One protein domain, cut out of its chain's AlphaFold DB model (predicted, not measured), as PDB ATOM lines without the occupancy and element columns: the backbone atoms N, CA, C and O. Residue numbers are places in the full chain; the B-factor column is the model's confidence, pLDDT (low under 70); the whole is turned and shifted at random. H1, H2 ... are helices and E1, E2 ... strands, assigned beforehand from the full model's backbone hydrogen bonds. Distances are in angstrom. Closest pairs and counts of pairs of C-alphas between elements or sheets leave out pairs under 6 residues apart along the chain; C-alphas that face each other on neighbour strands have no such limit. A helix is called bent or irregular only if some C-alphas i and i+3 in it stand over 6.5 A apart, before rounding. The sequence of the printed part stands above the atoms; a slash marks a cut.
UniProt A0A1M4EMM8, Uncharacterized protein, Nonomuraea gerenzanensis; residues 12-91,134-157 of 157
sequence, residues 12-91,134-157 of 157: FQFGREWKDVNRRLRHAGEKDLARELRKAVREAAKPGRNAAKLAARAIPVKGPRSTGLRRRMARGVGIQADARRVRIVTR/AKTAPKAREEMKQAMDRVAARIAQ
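AT A GLANCE: This is residues 12 to 91 and 134 to 157 of the 157 residues of an uncharacterized protein of Nonomuraea gerenzanensis (UniProt A0A1M4EMM8). This is a long, narrow rod: helices H1, H2 and H5 run side by side at one end, and the helical hairpin of H3 and H4 makes the other, with residues 62 to 67 of its loop sticking out. H3 follows end to end after H2, and these two cover one face of a small sheet of E1, E3 and E2 between the ends. The printed part has 104 residues with five named helices and three named strands, in the order E1 H1 H2 H3 H4 E2 E3 H5; it is mostly helix. The sheet's order is E1, E3, E2, with E3 and E2 antiparallel. The whole is loose, with a radius of gyration of the C-alphas of 16.9 A and spans of 62 by 22 by 17 A.

HOW THE PARTS SIT: E1, residues 12 to 14, meets E3, residues 86 to 90, only at a point; C-alphas 13 and 87 face each other at 4.7 A. H1, residues 18 to 27, and H2, residues 31 to 44, form a helical hairpin at a shallow tilt of 17 degrees; H2 touches H1 with residues 31 to 37 alone, the closest C-alphas being those of Leu 25 and Ala 34, 5.8 A apart. H3, residues 46 to 58, and H2 meet only through their link and lie on the same face of the sheet, at heights over the sheet of 9.5 A and 8.5 A. H3 runs along the strands, at 12 degrees on the local plane to E2, residues 77 to 81. H4, residues 69 to 76, forms a helical hairpin with H3 at a shallow tilt of 12 degrees; their closest C-alphas, of Lys 53 and Ala 74, are 4.5 A apart. H4 only grazes the sheet, with residues 73 to 76. E2 and E3 form a hairpin, with N 80 and O 87 at 2.8 A and N 78 and O 89 at 2.9 A, within hydrogen-bond range. H5, residues 134 to 155, is the hub: it touches H2, closest at the C-alphas of Ala 44 and Ala 140, 4.9 A apart. With residues 134 to 140 alone it touches H3, where the closest C-alphas, of Gly 48 and Thr 136, are 5.4 A apart. With residues 148 to 152 alone it only just touches H1, with 3 pairs of C-alphas within 8 A, the closest being those of Val 21 and Met 148, 7.1 A apart. H1, H2 and H5 are an up and down bundle, each helix running against the one before it in the chain. H5 and H4 are apart. Every O i to N i+4 pair is within hydrogen-bond range in H1, H2, H3 and H4, and 15 of 18 are in H5.

IN THESE COORDINATES: E1 begins at C-alpha 12, (33.551, 11.762, -24.547), and is 6.9 A long. H1 measures 14.4 A, H2 20.2 A, H3 18.3 A and H4 10.5 A from first to last C-alpha; E2 and E3 each measure 13.4 A. H5 measures 31.9 A and ends at C-alpha 155, (45.115, 11.372, 2.546); it is irregular, with C-alphas 135 and 138 7.3 A apart.

THE WHOLE: The two C-alphas farthest apart, of Pro 64 and Gln 157, are 62.4 A apart. Residues 92 to 133 are not printed, and C-alphas 91 and 134 across the cut are 18.9 A apart. Of the links that are printed whole, that from H3 to H4 is short and the others are tight. The mean pLDDT of the printed part is 86.2; residues 12, 14 to 16, 64 to 65 and 157 are under 70.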
ATOM      1  N   PHE A  12      32.424  10.849 -24.739       65.62
ATOM      2  CA  PHE A  12      33.551  11.762 -24.547       65.62
ATOM      3  C   PHE A  12      34.226  11.425 -23.218       65.62
ATOM      4  O   PHE A  12      33.574  11.465 -22.174       65.62
ATOM      5  N   GLN A  13      35.500  11.031 -23.269       73.62
ATOM      6  CA  GLN A  13      36.280  10.589 -22.110       73.62
ATOM      7  C   GLN A  13      37.204  11.706 -21.608       73.62
ATOM      8  O   GLN A  13      37.825  12.418 -22.394       73.62
ATOM      9  N   PHE A  14      37.341  11.806 -20.288       68.12
ATOM     10  CA  PHE A  14      38.290  12.692 -19.610       68.12
ATOM     11  C   PHE A  14      38.836  12.034 -18.338       68.12
ATOM     12  O   PHE A  14      38.230  11.094 -17.820       68.12
ATOM     13  N   GLY A  15      39.987  12.531 -17.872       60.06
ATOM     14  CA  GLY A  15      40.605  12.145 -16.606       60.06
ATOM     15  C   GLY A  15      41.161  10.724 -16.620       60.06
ATOM     16  O   GLY A  15      40.531   9.829 -16.070       60.06
ATOM     17  N   ARG A  16      42.317  10.467 -17.248       66.94
ATOM     18  CA  ARG A  16      42.994   9.158 -17.077       66.94
ATOM     19  C   ARG A  16      43.590   9.031 -15.673       66.94
ATOM     20  O   ARG A  16      43.590   7.942 -15.104       66.94
ATOM     21  N   GLU A  17      43.982  10.167 -15.110       70.12
ATOM     22  CA  GLU A  17      44.533  10.380 -13.771       70.12
ATOM     23  C   GLU A  17      43.549   9.919 -12.674       70.12
ATOM     24  O   GLU A  17      43.947   9.416 -11.624       70.12
ATOM     25  N   TRP A  18      42.246   9.961 -12.981       75.44
ATOM     26  CA  TRP A  18      41.145   9.412 -12.180       75.44
ATOM     27  C   TRP A  18      41.393   7.976 -11.702       75.44
ATOM     28  O   TRP A  18      41.057   7.620 -10.570       75.44
ATOM     29  N   LYS A  19      41.958   7.129 -12.575       81.50
ATOM     30  CA  LYS A  19      42.144   5.699 -12.309       81.50
ATOM     31  C   LYS A  19      43.093   5.472 -11.137       81.50
ATOM     32  O   LYS A  19      42.850   4.570 -10.335       81.50
ATOM     33  N   ASP A  20      44.170   6.245 -11.056       82.69
ATOM     34  CA  ASP A  20      45.223   6.026 -10.068       82.69
ATOM     35  C   ASP A  20      44.799   6.538  -8.693       82.69
ATOM     36  O   ASP A  20      44.905   5.794  -7.716       82.69
ATOM     37  N   VAL A  21      44.200   7.731  -8.625       82.06
ATOM     38  CA  VAL A  21      43.668   8.294  -7.372       82.06
ATOM     39  C   VAL A  21      42.560   7.406  -6.802       82.06
ATOM     40  O   VAL A  21      42.619   6.988  -5.647       82.06
ATOM     41  N   ASN A  22      41.577   7.024  -7.623       82.62
ATOM     42  CA  ASN A  22      40.493   6.153  -7.171       82.62
ATOM     43  C   ASN A  22      40.987   4.736  -6.809       82.62
ATOM     44  O   ASN A  22      40.398   4.094  -5.941       82.62
ATOM     45  N   ARG A  23      42.058   4.232  -7.440       85.56
ATOM     46  CA  ARG A  23      42.690   2.964  -7.036       85.56
ATOM     47  C   ARG A  23      43.315   3.086  -5.645       85.56
ATOM     48  O   ARG A  23      43.015   2.246  -4.803       85.56
ATOM     49  N   ARG A  24      44.113   4.130  -5.389       84.56
ATOM     50  CA  ARG A  24      44.755   4.371  -4.083       84.56
ATOM     51  C   ARG A  24      43.731   4.471  -2.953       84.56
ATOM     52  O   ARG A  24      43.840   3.734  -1.984       84.56
ATOM     53  N   LEU A  25      42.673   5.261  -3.145       85.81
ATOM     54  CA  LEU A  25      41.582   5.395  -2.172       85.81
ATOM     55  C   LEU A  25      40.898   4.063  -1.843       85.81
ATOM     56  O   LEU A  25      40.555   3.797  -0.698       85.81
ATOM     57  N   ARG A  26      40.695   3.200  -2.846       84.56
ATOM     58  CA  ARG A  26      40.103   1.877  -2.612       84.56
ATOM     59  C   ARG A  26      41.034   0.946  -1.842       84.56
ATOM     60  O   ARG A  26      40.528   0.178  -1.035       84.56
ATOM     61  N   HIS A  27      42.339   0.991  -2.109       85.62
ATOM     62  CA  HIS A  27      43.316   0.180  -1.376       85.62
ATOM     63  C   HIS A  27      43.491   0.648   0.068       85.62
ATOM     64  O   HIS A  27      43.593  -0.195   0.946       85.62
ATOM     65  N   ALA A  28      43.449   1.958   0.315       85.69
ATOM     66  CA  ALA A  28      43.537   2.531   1.657       85.69
ATOM     67  C   ALA A  28      42.277   2.298   2.518       85.69
ATOM     68  O   ALA A  28      42.259   2.658   3.684       85.69
ATOM     69  N   GLY A  29      41.200   1.727   1.962       85.69
ATOM     70  CA  GLY A  29      39.939   1.540   2.691       85.69
ATOM     71  C   GLY A  29      39.086   2.808   2.825       85.69
ATOM     72  O   GLY A  29      37.987   2.742   3.374       85.69
ATOM     73  N   GLU A  30      39.521   3.921   2.230       87.25
ATOM     74  CA  GLU A  30      38.909   5.254   2.286       87.25
ATOM     75  C   GLU A  30      37.629   5.367   1.439       87.25
ATOM     76  O   GLU A  30      37.546   6.061   0.414       87.25
ATOM     77  N   LYS A  31      36.590   4.624   1.835       88.00
ATOM     78  CA  LYS A  31      35.323   4.507   1.092       88.00
ATOM     79  C   LYS A  31      34.602   5.846   0.943       88.00
ATOM     80  O   LYS A  31      33.971   6.072  -0.098       88.00
ATOM     81  N   ASP A  32      34.698   6.722   1.936       89.88
ATOM     82  CA  ASP A  32      33.994   8.003   1.932       89.88
ATOM     83  C   ASP A  32      34.688   9.033   1.046       89.88
ATOM     84  O   ASP A  32      34.028   9.619   0.185       89.88
ATOM     85  N   LEU A  33      36.018   9.125   1.098       88.62
ATOM     86  CA  LEU A  33      36.792   9.919   0.142       88.62
ATOM     87  C   LEU A  33      36.590   9.428  -1.299       88.62
ATOM     88  O   LEU A  33      36.396  10.223  -2.220       88.62
ATOM     89  N   ALA A  34      36.534   8.109  -1.519       87.94
ATOM     90  CA  ALA A  34      36.239   7.552  -2.839       87.94
ATOM     91  C   ALA A  34      34.816   7.893  -3.328       87.94
ATOM     92  O   ALA A  34      34.559   7.960  -4.537       87.94
ATOM     93  N   ARG A  35      33.852   8.061  -2.417       89.31
ATOM     94  CA  ARG A  35      32.478   8.477  -2.736       89.31
ATOM     95  C   ARG A  35      32.418   9.968  -3.047       89.31
ATOM     96  O   ARG A  35      31.799  10.349  -4.043       89.31
ATOM     97  N   GLU A  36      33.093  10.781  -2.246       89.31
ATOM     98  CA  GLU A  36      33.211  12.227  -2.420       89.31
ATOM     99  C   GLU A  36      33.883  12.570  -3.751       89.31
ATOM    100  O   GLU A  36      33.319  13.316  -4.552       89.31
ATOM    101  N   LEU A  37      35.004  11.915  -4.064       87.06
ATOM    102  CA  LEU A  37      35.706  12.072  -5.333       87.06
ATOM    103  C   LEU A  37      34.799  11.737  -6.534       87.06
ATOM    104  O   LEU A  37      34.724  12.493  -7.505       87.06
ATOM    105  N   ARG A  38      34.036  10.634  -6.460       88.62
ATOM    106  CA  ARG A  38      33.038  10.264  -7.490       88.62
ATOM    107  C   ARG A  38      31.928  11.287  -7.636       88.62
ATOM    108  O   ARG A  38      31.473  11.510  -8.759       88.62
ATOM    109  N   LYS A  39      31.469  11.877  -6.536       91.25
ATOM    110  CA  LYS A  39      30.475  12.950  -6.570       91.25
ATOM    111  C   LYS A  39      31.065  14.170  -7.273       91.25
ATOM    112  O   LYS A  39      30.504  14.591  -8.278       91.25
ATOM    113  N   ALA A  40      32.223  14.652  -6.832       89.75
ATOM    114  CA  ALA A  40      32.868  15.844  -7.374       89.75
ATOM    115  C   ALA A  40      33.145  15.738  -8.883       89.75
ATOM    116  O   ALA A  40      32.814  16.643  -9.645       89.75
ATOM    117  N   VAL A  41      33.646  14.597  -9.356       87.81
ATOM    118  CA  VAL A  41      33.901  14.416 -10.793       87.81
ATOM    119  C   VAL A  41      32.611  14.295 -11.615       87.81
ATOM    120  O   VAL A  41      32.562  14.730 -12.767       87.81
ATOM    121  N   ARG A  42      31.523  13.760 -11.042       91.25
ATOM    122  CA  ARG A  42      30.203  13.816 -11.694       91.25
ATOM    123  C   ARG A  42      29.673  15.242 -11.777       91.25
ATOM    124  O   ARG A  42      29.072  15.571 -12.796       91.25
ATOM    125  N   GLU A  43      29.879  16.055 -10.742       92.56
ATOM    126  CA  GLU A  43      29.522  17.479 -10.743       92.56
ATOM    127  C   GLU A  43      30.259  18.226 -11.858       92.56
ATOM    128  O   GLU A  43      29.606  18.850 -12.692       92.56
ATOM    129  N   ALA A  44      31.574  18.027 -11.974       90.75
ATOM    130  CA  ALA A  44      32.398  18.641 -13.016       90.75
ATOM    131  C   ALA A  44      31.968  18.267 -14.450       90.75
ATOM    132  O   ALA A  44      32.126  19.033 -15.398       90.75
ATOM    133  N   ALA A  45      31.370  17.087 -14.637       91.25
ATOM    134  CA  ALA A  45      30.835  16.653 -15.930       91.25
ATOM    135  C   ALA A  45      29.412  17.176 -16.232       91.25
ATOM    136  O   ALA A  45      28.923  17.019 -17.361       91.25
ATOM    137  N   LYS A  46      28.704  17.779 -15.260       94.25
ATOM    138  CA  LYS A  46      27.323  18.263 -15.448       94.25
ATOM    139  C   LYS A  46      27.188  19.328 -16.536       94.25
ATOM    140  O   LYS A  46      26.232  19.190 -17.307       94.25
ATOM    141  N   PRO A  47      28.075  20.337 -16.654       94.56
ATOM    142  CA  PRO A  47      27.957  21.353 -17.697       94.56
ATOM    143  C   PRO A  47      27.950  20.742 -19.100       94.56
ATOM    144  O   PRO A  47      27.025  20.998 -19.868       94.56
ATOM    145  N   GLY A  48      28.887  19.835 -19.401       93.31
ATOM    146  CA  GLY A  48      28.947  19.158 -20.701       93.31
ATOM    147  C   GLY A  48      27.725  18.285 -20.987       93.31
ATOM    148  O   GLY A  48      27.163  18.328 -22.082       93.31
ATOM    149  N   ARG A  49      27.236  17.541 -19.983       95.56
ATOM    150  CA  ARG A  49      25.989  16.765 -20.100       95.56
ATOM    151  C   ARG A  49      24.796  17.679 -20.398       95.56
ATOM    152  O   ARG A  49      23.972  17.353 -21.249       95.56
ATOM    153  N   ASN A  50      24.670  18.792 -19.680       96.62
ATOM    154  CA  ASN A  50      23.562  19.731 -19.843       96.62
ATOM    155  C   ASN A  50      23.625  20.430 -21.207       96.62
ATOM    156  O   ASN A  50      22.602  20.514 -21.883       96.62
ATOM    157  N   ALA A  51      24.815  20.831 -21.652       95.50
ATOM    158  CA  ALA A  51      25.032  21.398 -22.976       95.50
ATOM    159  C   ALA A  51      24.627  20.408 -24.081       95.50
ATOM    160  O   ALA A  51      23.845  20.757 -24.960       95.50
ATOM    161  N   ALA A  52      25.046  19.140 -23.987       95.31
ATOM    162  CA  ALA A  52      24.628  18.099 -24.928       95.31
ATOM    163  C   ALA A  52      23.104  17.864 -24.912       95.31
ATOM    164  O   ALA A  52      22.494  17.670 -25.962       95.31
ATOM    165  N   LYS A  53      22.455  17.923 -23.740       97.06
ATOM    166  CA  LYS A  53      20.986  17.841 -23.630       97.06
ATOM    167  C   LYS A  53      20.276  19.000 -24.325       97.06
ATOM    168  O   LYS A  53      19.238  18.774 -24.947       97.06
ATOM    169  N   LEU A  54      20.797  20.217 -24.191       96.56
ATOM    170  CA  LEU A  54      20.256  21.404 -24.853       96.56
ATOM    171  C   LEU A  54      20.465  21.319 -26.367       96.56
ATOM    172  O   LEU A  54      19.502  21.454 -27.117       96.56
ATOM    173  N   ALA A  55      21.674  20.969 -26.810       95.25
ATOM    174  CA  ALA A  55      21.997  20.789 -28.221       95.25
ATOM    175  C   ALA A  55      21.123  19.714 -28.888       95.25
ATOM    176  O   ALA A  55      20.589  19.944 -29.967       95.25
ATOM    177  N   ALA A  56      20.870  18.583 -28.214       94.38
ATOM    178  CA  ALA A  56      19.952  17.552 -28.707       94.38
ATOM    179  C   ALA A  56      18.533  18.084 -28.962       94.38
ATOM    180  O   ALA A  56      17.869  17.655 -29.904       94.38
ATOM    181  N   ARG A  57      18.045  18.991 -28.105       94.06
ATOM    182  CA  ARG A  57      16.717  19.609 -28.239       94.06
ATOM    183  C   ARG A  57      16.671  20.641 -29.359       94.06
ATOM    184  O   ARG A  57      15.621  20.782 -29.972       94.06
ATOM    185  N   ALA A  58      17.790  21.312 -29.613       93.00
ATOM    186  CA  ALA A  58      17.923  22.343 -30.634       93.00
ATOM    187  C   ALA A  58      18.085  21.789 -32.061       93.00
ATOM    188  O   ALA A  58      18.011  22.561 -33.010       93.00
ATOM    189  N   ILE A  59      18.282  20.471 -32.238       90.19
ATOM    190  CA  ILE A  59      18.359  19.856 -33.571       90.19
ATOM    191  C   ILE A  59      17.078  20.192 -34.357       90.19
ATOM    192  O   ILE A  59      15.997  19.757 -33.931       90.19
ATOM    193  N   PRO A  60      17.182  20.864 -35.523       87.12
ATOM    194  CA  PRO A  60      16.023  21.299 -36.294       87.12
ATOM    195  C   PRO A  60      15.058  20.156 -36.625       87.12
ATOM    196  O   PRO A  60      15.466  19.014 -36.878       87.12
ATOM    197  N   VAL A  61      13.762  20.467 -36.632       82.69
ATOM    198  CA  VAL A  61      12.676  19.560 -37.023       82.69
ATOM    199  C   VAL A  61      12.006  20.139 -38.263       82.69
ATOM    200  O   VAL A  61      11.678  21.319 -38.286       82.69
ATOM    201  N   LYS A  62      11.810  19.311 -39.292       75.44
ATOM    202  CA  LYS A  62      10.984  19.666 -40.451       75.44
ATOM    203  C   LYS A  62       9.561  19.153 -40.227       75.44
ATOM    204  O   LYS A  62       9.390  17.999 -39.838       75.44
ATOM    205  N   GLY A  63       8.571  19.994 -40.514       72.50
ATOM    206  CA  GLY A  63       7.149  19.654 -40.455       72.50
ATOM    207  C   GLY A  63       6.441  20.061 -39.152       72.50
ATOM    208  O   GLY A  63       7.094  20.365 -38.152       72.50
ATOM    209  N   PRO A  64       5.095  20.058 -39.152       66.38
ATOM    210  CA  PRO A  64       4.275  20.654 -38.091       66.38
ATOM    211  C   PRO A  64       4.185  19.811 -36.810       66.38
ATOM    212  O   PRO A  64       3.688  20.289 -35.794       66.38
ATOM    213  N   ARG A  65       4.640  18.548 -36.826       67.31
ATOM    214  CA  ARG A  65       4.542  17.629 -35.680       67.31
ATOM    215  C   ARG A  65       5.899  17.025 -35.334       67.31
ATOM    216  O   ARG A  65       6.532  16.367 -36.155       67.31
ATOM    217  N   SER A  66       6.319  17.193 -34.081       72.69
ATOM    218  CA  SER A  66       7.487  16.514 -33.512       72.69
ATOM    219  C   SER A  66       7.041  15.274 -32.739       72.69
ATOM    220  O   SER A  66       6.286  15.376 -31.779       72.69
ATOM    221  N   THR A  67       7.565  14.100 -33.092       78.50
ATOM    222  CA  THR A  67       7.294  12.823 -32.394       78.50
ATOM    223  C   THR A  67       8.068  12.670 -31.076       78.50
ATOM    224  O   THR A  67       8.142  11.590 -30.491       78.50
ATOM    225  N   GLY A  68       8.710  13.741 -30.593       87.81
ATOM    226  CA  GLY A  68       9.467  13.735 -29.340       87.81
ATOM    227  C   GLY A  68      10.856  13.095 -29.428       87.81
ATOM    228  O   GLY A  68      11.512  12.929 -28.396       87.81
ATOM    229  N   LEU A  69      11.356  12.777 -30.630       89.44
ATOM    230  CA  LEU A  69      12.662  12.134 -30.814       89.44
ATOM    231  C   LEU A  69      13.813  12.920 -30.160       89.44
ATOM    232  O   LEU A  69      14.607  12.344 -29.421       89.44
ATOM    233  N   ARG A  70      13.868  14.243 -30.351       91.62
ATOM    234  CA  ARG A  70      14.907  15.109 -29.758       91.62
ATOM    235  C   ARG A  70      14.847  15.101 -28.229       91.62
ATOM    236  O   ARG A  70      15.869  15.021 -27.549       91.62
ATOM    237  N   ARG A  71      13.631  15.083 -27.667       92.75
ATOM    238  CA  ARG A  71      13.407  14.938 -26.221       92.75
ATOM    239  C   ARG A  71      13.894  13.577 -25.719       92.75
ATOM    240  O   ARG A  71      14.460  13.520 -24.629       92.75
ATOM    241  N   ARG A  72      13.698  12.503 -26.494       93.12
ATOM    242  CA  ARG A  72      14.194  11.152 -26.181       93.12
ATOM    243  C   ARG A  72      15.725  11.094 -26.234       93.12
ATOM    244  O   ARG A  72      16.321  10.635 -25.265       93.12
ATOM    245  N   MET A  73      16.347  11.659 -27.272       92.62
ATOM    246  CA  MET A  73      17.808  11.788 -27.378       92.62
ATOM    247  C   MET A  73      18.397  12.551 -26.190       92.62
ATOM    248  O   MET A  73      19.306  12.054 -25.533       92.62
ATOM    249  N   ALA A  74      17.827  13.711 -25.845       94.88
ATOM    250  CA  ALA A  74      18.251  14.480 -24.679       94.88
ATOM    251  C   ALA A  74      18.107  13.674 -23.376       94.88
ATOM    252  O   ALA A  74      18.981  13.722 -22.515       94.88
ATOM    253  N   ARG A  75      17.026  12.900 -23.208       95.06
ATOM    254  CA  ARG A  75      16.845  12.024 -22.036       95.06
ATOM    255  C   ARG A  75      17.923  10.941 -21.946       95.06
ATOM    256  O   ARG A  75      18.341  10.614 -20.841       95.06
ATOM    257  N   GLY A  76      18.380  10.446 -23.094       93.94
ATOM    258  CA  GLY A  76      19.436   9.445 -23.223       93.94
ATOM    259  C   GLY A  76      20.846   9.932 -22.888       93.94
ATOM    260  O   GLY A  76      21.742   9.107 -22.720       93.94
ATOM    261  N   VAL A  77      21.073  11.247 -22.776       95.69
ATOM    262  CA  VAL A  77      22.382  11.808 -22.409       95.69
ATOM    263  C   VAL A  77      22.631  11.643 -20.907       95.69
ATOM    264  O   VAL A  77      21.911  12.210 -20.075       95.69
ATOM    265  N   GLY A  78      23.694  10.922 -20.555       94.75
ATOM    266  CA  GLY A  78      24.056  10.602 -19.174       94.75
ATOM    267  C   GLY A  78      25.548  10.742 -18.879       94.75
ATOM    268  O   GLY A  78      26.370  10.840 -19.784       94.75
ATOM    269  N   ILE A  79      25.889  10.741 -17.590       93.44
ATOM    270  CA  ILE A  79      27.275  10.663 -17.110       93.44
ATOM    271  C   ILE A  79      27.508   9.245 -16.601       93.44
ATOM    272  O   ILE A  79      26.743   8.740 -15.779       93.44
ATOM    273  N   GLN A  80      28.584   8.624 -17.058       90.38
ATOM    274  CA  GLN A  80      29.075   7.359 -16.548       90.38
ATOM    275  C   GLN A  80      30.432   7.585 -15.890       90.38
ATOM    276  O   GLN A  80      31.407   7.876 -16.573       90.38
ATOM    277  N   ALA A  81      30.484   7.409 -14.574       86.88
ATOM    278  CA  ALA A  81      31.719   7.397 -13.800       86.88
ATOM    279  C   ALA A  81      31.908   5.995 -13.215       86.88
ATOM    280  O   ALA A  81      31.109   5.573 -12.374       86.88
ATOM    281  N   ASP A  82      32.923   5.282 -13.696       83.50
ATOM    282  CA  ASP A  82      33.340   3.980 -13.174       83.50
ATOM    283  C   ASP A  82      34.711   4.090 -12.490       83.50
ATOM    284  O   ASP A  82      35.259   5.178 -12.344       83.50
ATOM    285  N   ALA A  83      35.273   2.977 -12.017       78.31
ATOM    286  CA  ALA A  83      36.547   3.005 -11.299       78.31
ATOM    287  C   ALA A  83      37.756   3.427 -12.161       78.31
ATOM    288  O   ALA A  83      38.814   3.715 -11.605       78.31
ATOM    289  N   ARG A  84      37.622   3.421 -13.493       79.88
ATOM    290  CA  ARG A  84      38.714   3.642 -14.449       79.88
ATOM    291  C   ARG A  84      38.575   4.949 -15.216       79.88
ATOM    292  O   ARG A  84      39.589   5.469 -15.667       79.88
ATOM    293  N   ARG A  85      37.358   5.457 -15.409       82.00
ATOM    294  CA  ARG A  85      37.115   6.644 -16.238       82.00
ATOM    295  C   ARG A  85      35.783   7.316 -15.953       82.00
ATOM    296  O   ARG A  85      34.838   6.686 -15.467       82.00
ATOM    297  N   VAL A  86      35.689   8.567 -16.399       84.94
ATOM    298  CA  VAL A  86      34.427   9.301 -16.494       84.94
ATOM    299  C   VAL A  86      34.135   9.673 -17.946       84.94
ATOM    300  O   VAL A  86      35.025  10.046 -18.712       84.94
ATOM    301  N   ARG A  87      32.878   9.465 -18.349       88.94
ATOM    302  CA  ARG A  87      32.387   9.647 -19.714       88.94
ATOM    303  C   ARG A  87      31.023  10.324 -19.709       88.94
ATOM    304  O   ARG A  87      30.182  10.001 -18.873       88.94
ATOM    305  N   ILE A  88      30.770  11.185 -20.687       92.06
ATOM    306  CA  ILE A  88      29.401  11.564 -21.067       92.06
ATOM    307  C   ILE A  88      29.001  10.660 -22.228       92.06
ATOM    308  O   ILE A  88      29.775  10.528 -23.174       92.06
ATOM    309  N   VAL A  89      27.837  10.015 -22.131       93.69
ATOM    310  CA  VAL A  89      27.377   8.969 -23.060       93.69
ATOM    311  C   VAL A  89      25.950   9.220 -23.536       93.69
ATOM    312  O   VAL A  89      25.176   9.907 -22.861       93.69
ATOM    313  N   THR A  90      25.585   8.617 -24.665       92.56
ATOM    314  CA  THR A  90      24.206   8.539 -25.160       92.56
ATOM    315  C   THR A  90      23.662   7.120 -25.027       92.56
ATOM    316  O   THR A  90      24.337   6.150 -25.352       92.56
ATOM    317  N   ARG A  91      22.424   6.991 -24.542       90.69
ATOM    318  CA  ARG A  91      21.696   5.719 -24.450       90.69
ATOM    319  C   ARG A  91      20.345   5.852 -25.126       90.69
ATOM    320  O   ARG A  91      19.602   6.786 -24.831       90.69
ATOM    321  N   ALA A 134      33.161  18.993 -26.229       89.06
ATOM    322  CA  ALA A 134      34.536  19.459 -26.396       89.06
ATOM    323  C   ALA A 134      34.721  20.920 -25.950       89.06
ATOM    324  O   ALA A 134      35.707  21.219 -25.284       89.06
ATOM    325  N   LYS A 135      33.738  21.797 -26.205       91.19
ATOM    326  CA  LYS A 135      33.754  23.198 -25.739       91.19
ATOM    327  C   LYS A 135      33.748  23.330 -24.211       91.19
ATOM    328  O   LYS A 135      34.342  24.249 -23.665       91.19
ATOM    329  N   THR A 136      33.097  22.403 -23.509       88.31
ATOM    330  CA  THR A 136      33.015  22.396 -22.033       88.31
ATOM    331  C   THR A 136      34.133  21.600 -21.356       88.31
ATOM    332  O   THR A 136      34.323  21.693 -20.143       88.31
ATOM    333  N   ALA A 137      34.871  20.798 -22.125       86.31
ATOM    334  CA  ALA A 137      35.831  19.839 -21.601       86.31
ATOM    335  C   ALA A 137      37.017  20.463 -20.840       86.31
ATOM    336  O   ALA A 137      37.402  19.865 -19.836       86.31
ATOM    337  N   PRO A 138      37.595  21.618 -21.241       89.38
ATOM    338  CA  PRO A 138      38.702  22.225 -20.497       89.38
ATOM    339  C   PRO A 138      38.324  22.556 -19.050       89.38
ATOM    340  O   PRO A 138      38.991  22.102 -18.125       89.38
ATOM    341  N   LYS A 139      37.188  23.236 -18.848       87.69
ATOM    342  CA  LYS A 139      36.681  23.574 -17.512       87.69
ATOM    343  C   LYS A 139      36.360  22.327 -16.686       87.69
ATOM    344  O   LYS A 139      36.742  22.244 -15.526       87.69
ATOM    345  N   ALA A 140      35.726  21.326 -17.300       86.44
ATOM    346  CA  ALA A 140      35.437  20.065 -16.621       86.44
ATOM    347  C   ALA A 140      36.718  19.344 -16.161       86.44
ATOM    348  O   ALA A 140      36.746  18.793 -15.067       86.44
ATOM    349  N   ARG A 141      37.786  19.348 -16.973       85.88
ATOM    350  CA  ARG A 141      39.081  18.750 -16.600       85.88
ATOM    351  C   ARG A 141      39.721  19.476 -15.421       85.88
ATOM    352  O   ARG A 141      40.207  18.808 -14.515       85.88
ATOM    353  N   GLU A 142      39.676  20.802 -15.425       89.56
ATOM    354  CA  GLU A 142      40.209  21.622 -14.336       89.56
ATOM    355  C   GLU A 142      39.475  21.349 -13.014       89.56
ATOM    356  O   GLU A 142      40.093  20.994 -12.013       89.56
ATOM    357  N   GLU A 143      38.141  21.374 -13.022       89.56
ATOM    358  CA  GLU A 143      37.333  21.075 -11.832       89.56
ATOM    359  C   GLU A 143      37.577  19.649 -11.298       89.56
ATOM    360  O   GLU A 143      37.573  19.415 -10.086       89.56
ATOM    361  N   MET A 144      37.827  18.682 -12.189       85.44
ATOM    362  CA  MET A 144      38.200  17.318 -11.799       85.44
ATOM    363  C   MET A 144      39.587  17.252 -11.177       85.44
ATOM    364  O   MET A 144      39.759  16.531 -10.194       85.44
ATOM    365  N   LYS A 145      40.560  17.986 -11.725       87.88
ATOM    366  CA  LYS A 145      41.904  18.080 -11.155       87.88
ATOM    367  C   LYS A 145      41.833  18.628  -9.732       87.88
ATOM    368  O   LYS A 145      42.292  17.964  -8.811       87.88
ATOM    369  N   GLN A 146      41.131  19.739  -9.536       90.19
ATOM    370  CA  GLN A 146      40.931  20.329  -8.212       90.19
ATOM    371  C   GLN A 146      40.228  19.371  -7.239       90.19
ATOM    372  O   GLN A 146      40.553  19.330  -6.055       90.19
ATOM    373  N   ALA A 147      39.264  18.577  -7.715       88.75
ATOM    374  CA  ALA A 147      38.621  17.558  -6.889       88.75
ATOM    375  C   ALA A 147      39.582  16.438  -6.464       88.75
ATOM    376  O   ALA A 147      39.503  15.976  -5.327       88.75
ATOM    377  N   MET A 148      40.475  16.007  -7.357       85.38
ATOM    378  CA  MET A 148      41.519  15.034  -7.027       85.38
ATOM    379  C   MET A 148      42.522  15.618  -6.029       85.38
ATOM    380  O   MET A 148      42.824  14.950  -5.045       85.38
ATOM    381  N   ASP A 149      42.963  16.861  -6.234       87.94
ATOM    382  CA  ASP A 149      43.928  17.547  -5.366       87.94
ATOM    383  C   ASP A 149      43.378  17.711  -3.937       87.94
ATOM    384  O   ASP A 149      44.060  17.376  -2.968       87.94
ATOM    385  N   ARG A 150      42.105  18.112  -3.787       88.69
ATOM    386  CA  ARG A 150      41.434  18.201  -2.473       88.69
ATOM    387  C   ARG A 150      41.395  16.871  -1.728       88.69
ATOM    388  O   ARG A 150      41.559  16.838  -0.514       88.69
ATOM    389  N   VAL A 151      41.147  15.775  -2.442       86.25
ATOM    390  CA  VAL A 151      41.086  14.445  -1.827       86.25
ATOM    391  C   VAL A 151      42.487  13.936  -1.502       86.25
ATOM    392  O   VAL A 151      42.681  13.374  -0.431       86.25
ATOM    393  N   ALA A 152      43.474  14.181  -2.366       82.25
ATOM    394  CA  ALA A 152      44.867  13.834  -2.103       82.25
ATOM    395  C   ALA A 152      45.413  14.545  -0.852       82.25
ATOM    396  O   ALA A 152      46.043  13.900  -0.020       82.25
ATOM    397  N   ALA A 153      45.097  15.832  -0.672       85.00
ATOM    398  CA  ALA A 153      45.496  16.606   0.503       85.00
ATOM    399  C   ALA A 153      44.928  16.063   1.828       85.00
ATOM    400  O   ALA A 153      45.511  16.304   2.878       85.00
ATOM    401  N   ARG A 154      43.806  15.332   1.790       83.31
ATOM    402  CA  ARG A 154      43.193  14.696   2.969       83.31
ATOM    403  C   ARG A 154      43.753  13.310   3.284       83.31
ATOM    404  O   ARG A 154      43.530  12.836   4.381       83.31
ATOM    405  N   ILE A 155      44.430  12.663   2.332       77.31
ATOM    406  CA  ILE A 155      45.115  11.372   2.546       77.31
ATOM    407  C   ILE A 155      46.504  11.589   3.163       77.31
ATOM    408  O   ILE A 155      47.033  10.701   3.817       77.31
ATOM    409  N   ALA A 156      47.128  12.736   2.883       70.69
ATOM    410  CA  ALA A 156      48.465  13.073   3.370       70.69
ATOM    411  C   ALA A 156      48.481  13.666   4.795       70.69
ATOM    412  O   ALA A 156      49.561  13.972   5.293       70.69
ATOM    413  N   GLN A 157      47.304  13.863   5.398       59.16
ATOM    414  CA  GLN A 157      47.107  14.258   6.797       59.16
ATOM    415  C   GLN A 157      46.850  13.009   7.632       59.16
ATOM    416  O   GLN A 157      47.359  12.966   8.769       59.16
TER     417      GLN A 157